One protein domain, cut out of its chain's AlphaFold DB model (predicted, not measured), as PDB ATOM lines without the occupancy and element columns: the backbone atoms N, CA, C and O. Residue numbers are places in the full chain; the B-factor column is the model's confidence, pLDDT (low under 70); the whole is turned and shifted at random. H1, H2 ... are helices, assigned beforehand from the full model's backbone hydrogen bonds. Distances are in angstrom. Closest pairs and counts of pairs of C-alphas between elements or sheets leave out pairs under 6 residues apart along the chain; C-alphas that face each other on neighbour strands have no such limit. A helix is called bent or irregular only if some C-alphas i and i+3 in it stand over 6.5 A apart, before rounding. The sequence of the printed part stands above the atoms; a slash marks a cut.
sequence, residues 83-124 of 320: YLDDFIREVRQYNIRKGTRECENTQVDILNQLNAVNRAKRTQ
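What this domain is: This is residues 83 to 124 of the 320 residues of an uncharacterized protein of Absiella sp. AM09-45 (UniProt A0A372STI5). This is a flat, open zigzag of three helices: the longest, H1, forms an arm at one end, the link of residues 98 to 105 folds back from its far end, and H2 and H3 then make an L with a tight turn at the corner. Residues 83 to 88 of H1 stick out at one end, and residues 114 to 120, at the corner and in H3, stand free too. The printed part has 42 residues, with three named helices in the order H1, H2, H3 and no named strand, and its class is all helix. The whole is only just loose, close to compact, with a radius of gyration of the C-alphas of 11.1 A, and its C-alphas span 35 by 19 by 9 A.

How they stand to each other: H1, residues 83 to 97, touches no other helix. A short link of 8 residues joins it to H2, residues 106 to 114. H1 and H2 are only just apart, with their closest C-alphas 8.4 A from each other. A tight link, the single residue Asn 115, joins H2 to H3, residues 116 to 122. H2 and H3 only just touch, and only at the corner by their link, with 3 pairs of C-alphas within 8 A. Their closest C-alphas are those of Gln 113 and Arg 119, 5.3 A apart. Their lines stand at 71 degrees, only just about perpendicular, and their centres are 11.2 A apart. H1 and H3 are apart. In H1 and H2 every O i to N i+4 pair is within hydrogen-bond range, while in H3 this holds for 1 of 3 pairs, beside 2 of 4 O i to N i+3 pairs.

Where its parts are: H1 has 15 residues, Tyr 83 to Arg 97, and is 20.7 A long from its first C-alpha at (-206.514, 97.346, 47.472) to its last at (-194.762, 102.675, 31.299). H2 has 9 residues, Thr 106 to Leu 114, is 12.3 A long and begins with C-alpha 106 at (-192.071, 108.273, 44.778). H3 has 7 residues, Ala 116 to Arg 122, is 10.3 A long and ends with C-alpha 122 at (-188.441, 114.306, 31.023). No helix is bent or irregular.

The domain as a whole: The two C-alphas farthest apart are those of Tyr 83 and Val 117, at 35.7 A, and the first and last printed C-alphas, of Tyr 83 and Gln 124, are 33.5 A apart. The printed part has no cut and no long link. The mean pLDDT of the printed part is 83.4. In this model confidence is under 70 at residue 116 and residues 118 to 124, and the mean pLDDT is 92 in H1, 86 in H2 and 66 in H3.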
ATOM      1  N   TYR A  83    -205.924  96.759  48.677       90.56
ATOM      2  CA  TYR A  83    -206.514  97.346  47.472       90.56
ATOM      3  C   TYR A  83    -205.929  98.719  47.126       90.56
ATOM      4  O   TYR A  83    -205.734  99.040  45.954       90.56
ATOM      5  N   LEU A  84    -205.659  99.552  48.138       91.88
ATOM      6  CA  LEU A  84    -205.041 100.859  47.910       91.88
ATOM      7  C   LEU A  84    -203.581 100.695  47.501       91.88
ATOM      8  O   LEU A  84    -203.121 101.401  46.608       91.88
ATOM      9  N   ASP A  85    -202.871  99.750  48.108       90.94
ATOM     10  CA  ASP A  85    -201.484  99.464  47.772       90.94
ATOM     11  C   ASP A  85    -201.360  98.899  46.351       90.94
ATOM     12  O   ASP A  85    -200.482  99.327  45.596       90.94
ATOM     13  N   ASP A  86    -202.273  98.023  45.936       93.25
ATOM     14  CA  ASP A  86    -202.381  97.487  44.576       93.25
ATOM     15  C   ASP A  86    -202.660  98.585  43.561       93.25
ATOM     16  O   ASP A  86    -201.914  98.736  42.592       93.25
ATOM     17  N   PHE A  87    -203.656  99.426  43.834       94.62
ATOM     18  CA  PHE A  87    -203.977 100.564  42.984       94.62
ATOM     19  C   PHE A  87    -202.797 101.542  42.868       94.62
ATOM     20  O   PHE A  87    -202.422 101.968  41.774       94.62
ATOM     21  N   ILE A  88    -202.137 101.875  43.982       92.81
ATOM     22  CA  ILE A  88    -200.959 102.752  43.986       92.81
ATOM     23  C   ILE A  88    -199.794 102.104  43.222       92.81
ATOM     24  O   ILE A  88    -199.017 102.807  42.566       92.81
ATOM     25  N   ARG A  89    -199.625 100.778  43.288       92.62
ATOM     26  CA  ARG A  89    -198.635 100.046  42.482       92.62
ATOM     27  C   ARG A  89    -198.972 100.117  40.997       92.62
ATOM     28  O   ARG A  89    -198.098 100.494  40.218       92.62
ATOM     29  N   GLU A  90    -200.214  99.847  40.615       94.19
ATOM     30  CA  GLU A  90    -200.671  99.899  39.226       94.19
ATOM     31  C   GLU A  90    -200.494 101.297  38.629       94.19
ATOM     32  O   GLU A  90    -199.857 101.455  37.586       94.19
ATOM     33  N   VAL A  91    -200.955 102.340  39.323       93.31
ATOM     34  CA  VAL A  91    -200.810 103.731  38.868       93.31
ATOM     35  C   VAL A  91    -199.335 104.115  38.728       93.31
ATOM     36  O   VAL A  91    -198.947 104.797  37.772       93.31
ATOM     37  N   ARG A  92    -198.469 103.673  39.649       92.75
ATOM     38  CA  ARG A  92    -197.019 103.894  39.525       92.75
ATOM     39  C   ARG A  92    -196.445 103.189  38.302       92.75
ATOM     40  O   ARG A  92    -195.723 103.831  37.540       92.75
ATOM     41  N   GLN A  93    -196.776 101.918  38.096       92.06
ATOM     42  CA  GLN A  93    -196.326 101.148  36.939       92.06
ATOM     43  C   GLN A  93    -196.832 101.749  35.627       92.06
ATOM     44  O   GLN A  93    -196.067 101.856  34.670       92.06
ATOM     45  N   TYR A  94    -198.083 102.207  35.586       93.81
ATOM     46  CA  TYR A  94    -198.654 102.912  34.445       93.81
ATOM     47  C   TYR A  94    -197.853 104.173  34.118       93.81
ATOM     48  O   TYR A  94    -197.458 104.379  32.971       93.81
ATOM     49  N   ASN A  95    -197.542 104.990  35.125       88.75
ATOM     50  CA  ASN A  95    -196.765 106.212  34.930       88.75
ATOM     51  C   ASN A  95    -195.324 105.937  34.486       88.75
ATOM     52  O   ASN A  95    -194.786 106.709  33.694       88.75
ATOM     53  N   ILE A  96    -194.710 104.844  34.948       90.50
ATOM     54  CA  ILE A  96    -193.395 104.403  34.463       90.50
ATOM     55  C   ILE A  96    -193.496 103.965  33.000       90.50
ATOM     56  O   ILE A  96    -192.730 104.427  32.158       90.50
ATOM     57  N   ARG A  97    -194.500 103.145  32.666       90.31
ATOM     58  CA  ARG A  97    -194.762 102.675  31.299       90.31
ATOM     59  C   ARG A  97    -195.038 103.826  30.330       90.31
ATOM     60  O   ARG A  97    -194.622 103.765  29.179       90.31
ATOM     61  N   LYS A  98    -195.724 104.875  30.788       88.06
ATOM     62  CA  LYS A  98    -195.999 106.097  30.018       88.06
ATOM     63  C   LYS A  98    -194.838 107.096  29.998       88.06
ATOM     64  O   LYS A  98    -194.940 108.105  29.314       88.06
ATOM     65  N   GLY A  99    -193.751 106.849  30.730       83.62
ATOM     66  CA  GLY A  99    -192.600 107.757  30.793       83.62
ATOM     67  C   GLY A  99    -192.825 109.015  31.644       83.62
ATOM     68  O   GLY A  99    -191.960 109.887  31.707       83.62
ATOM     69  N   THR A 100    -193.953 109.111  32.352       84.50
ATOM     70  CA  THR A 100    -194.242 110.182  33.320       84.50
ATOM     71  C   THR A 100    -193.470 109.988  34.626       84.50
ATOM     72  O   THR A 100    -193.469 110.868  35.475       84.50
ATOM     73  N   ARG A 101    -192.817 108.845  34.834       85.69
ATOM     74  CA  ARG A 101    -192.097 108.501  36.061       85.69
ATOM     75  C   ARG A 101    -190.898 107.616  35.730       85.69
ATOM     76  O   ARG A 101    -191.000 106.797  34.826       85.69
ATOM     77  N   GLU A 102    -189.784 107.763  36.445       82.75
ATOM     78  CA  GLU A 102    -188.553 107.005  36.144       82.75
ATOM     79  C   GLU A 102    -188.311 105.827  37.100       82.75
ATOM     80  O   GLU A 102    -187.710 104.833  36.702       82.75
ATOM     81  N   CYS A 103    -188.768 105.908  38.356       83.38
ATOM     82  CA  CYS A 103    -188.500 104.877  39.366       83.38
ATOM     83  C   CYS A 103    -189.705 104.582  40.269       83.38
ATOM     84  O   CYS A 103    -190.573 105.422  40.469       83.38
ATOM     85  N   GLU A 104    -189.772 103.396  40.874       86.56
ATOM     86  CA  GLU A 104    -190.918 102.946  41.688       86.56
ATOM     87  C   GLU A 104    -191.047 103.637  43.054       86.56
ATOM     88  O   GLU A 104    -192.138 103.687  43.632       86.56
ATOM     89  N   ASN A 105    -189.973 104.258  43.548       89.75
ATOM     90  CA  ASN A 105    -189.995 105.038  44.782       89.75
ATOM     91  C   ASN A 105    -190.382 106.498  44.501       89.75
ATOM     92  O   ASN A 105    -189.697 107.211  43.771       89.75
ATOM     93  N   THR A 106    -191.506 106.944  45.073       86.94
ATOM     94  CA  THR A 106    -192.071 108.273  44.778       86.94
ATOM     95  C   THR A 106    -191.177 109.383  45.293       86.94
ATOM     96  O   THR A 106    -191.035 110.405  44.635       86.94
ATOM     97  N   GLN A 107    -190.516 109.160  46.426       89.31
ATOM     98  CA  GLN A 107    -189.605 110.134  47.010       89.31
ATOM     99  C   GLN A 107    -188.393 110.359  46.098       89.31
ATOM    100  O   GLN A 107    -188.034 111.499  45.815       89.31
ATOM    101  N   VAL A 108    -187.804 109.277  45.576       88.94
ATOM    102  CA  VAL A 108    -186.663 109.355  44.652       88.94
ATOM    103  C   VAL A 108    -187.074 109.995  43.324       88.94
ATOM    104  O   VAL A 108    -186.339 110.831  42.802       88.94
ATOM    105  N   ASP A 109    -188.261 109.670  42.803       87.62
ATOM    106  CA  ASP A 109    -188.768 110.273  41.566       87.62
ATOM    107  C   ASP A 109    -188.976 111.788  41.722       87.62
ATOM    108  O   ASP A 109    -188.544 112.556  40.866       87.62
ATOM    109  N   ILE A 110    -189.542 112.241  42.846       86.62
ATOM    110  CA  ILE A 110    -189.689 113.674  43.152       86.62
ATOM    111  C   ILE A 110    -188.317 114.353  43.243       86.62
ATOM    112  O   ILE A 110    -188.110 115.407  42.643       86.62
ATOM    113  N   LEU A 111    -187.351 113.753  43.944       87.69
ATOM    114  CA  LEU A 111    -185.992 114.299  44.038       87.69
ATOM    115  C   LEU A 111    -185.328 114.423  42.658       87.69
ATOM    116  O   LEU A 111    -184.684 115.434  42.366       87.69
ATOM    117  N   ASN A 112    -185.529 113.437  41.783       83.44
ATOM    118  CA  ASN A 112    -185.032 113.477  40.413       83.44
ATOM    119  C   ASN A 112    -185.727 114.560  39.582       83.44
ATOM    120  O   ASN A 112    -185.048 115.264  38.840       83.44
ATOM    121  N   GLN A 113    -187.037 114.763  39.740       80.75
ATOM    122  CA  GLN A 113    -187.773 115.843  39.071       80.75
ATOM    123  C   GLN A 113    -187.293 117.240  39.490       80.75
ATOM    124  O   GLN A 113    -187.242 118.154  38.664       80.75
ATOM    125  N   LEU A 114    -186.933 117.414  40.765       82.94
ATOM    126  CA  LEU A 114    -186.435 118.684  41.299       82.94
ATOM    127  C   LEU A 114    -185.015 119.013  40.816       82.94
ATOM    128  O   LEU A 114    -184.623 120.182  40.798       82.94
ATOM    129  N   ASN A 115    -184.245 118.016  40.375       84.19
ATOM    130  CA  ASN A 115    -182.950 118.252  39.752       84.19
ATOM    131  C   ASN A 115    -183.133 118.816  38.331       84.19
ATOM    132  O   ASN A 115    -183.617 118.136  37.424       84.19
ATOM    133  N   ALA A 116    -182.687 120.057  38.108       68.31
ATOM    134  CA  ALA A 116    -182.827 120.771  36.835       68.31
ATOM    135  C   ALA A 116    -182.281 119.994  35.618       68.31
ATOM    136  O   ALA A 116    -182.829 120.103  34.521       68.31
ATOM    137  N   VAL A 117    -181.239 119.177  35.814       72.75
ATOM    138  CA  VAL A 117    -180.631 118.348  34.755       72.75
ATOM    139  C   VAL A 117    -181.569 117.228  34.293       72.75
ATOM    140  O   VAL A 117    -181.554 116.856  33.121       72.75
ATOM    141  N   ASN A 118    -182.389 116.693  35.195       64.19
ATOM    142  CA  ASN A 118    -183.312 115.597  34.905       64.19
ATOM    143  C   ASN A 118    -184.698 116.118  34.487       64.19
ATOM    144  O   ASN A 118    -185.335 115.521  33.623       64.19
ATOM    145  N   ARG A 119    -185.111 117.304  34.963       66.81
ATOM    146  CA  ARG A 119    -186.328 117.994  34.493       66.81
ATOM    147  C   ARG A 119    -186.340 118.203  32.974       66.81
ATOM    148  O   ARG A 119    -187.358 117.970  32.331       66.81
ATOM    149  N   ALA A 120    -185.205 118.602  32.399       61.38
ATOM    150  CA  ALA A 120    -185.072 118.833  30.958       61.38
ATOM    151  C   ALA A 120    -185.135 117.543  30.117       61.38
ATOM    152  O   ALA A 120    -185.550 117.587  28.959       61.38
ATOM    153  N   LYS A 121    -184.752 116.391  30.687       64.69
ATOM    154  CA  LYS A 121    -184.808 115.089  30.002       64.69
ATOM    155  C   LYS A 121    -186.239 114.555  29.935       64.69
ATOM    156  O   LYS A 121    -186.633 114.005  28.914       64.69
ATOM    157  N   ARG A 122    -187.048 114.785  30.976       61.25
ATOM    158  CA  ARG A 122    -188.441 114.306  31.023       61.25
ATOM    159  C   ARG A 122    -189.399 115.086  30.118       61.25
ATOM    160  O   ARG A 122    -190.357 114.514  29.616       61.25
ATOM    161  N   THR A 123    -189.118 116.356  29.820       60.47
ATOM    162  CA  THR A 123    -189.906 117.144  28.847       60.47
ATOM    163  C   THR A 123    -189.697 116.730  27.386       60.47
ATOM    164  O   THR A 123    -190.377 117.261  26.514       60.47
ATOM    165  N   GLN A 124    -188.750 115.828  27.096       57.03
ATOM    166  CA  GLN A 124    -188.470 115.359  25.733       57.03
ATOM    167  C   GLN A 124    -189.292 114.128  25.324       57.03
ATOM    168  O   GLN A 124    -189.488 113.929  24.131       57.03
TER     169      GLN A 124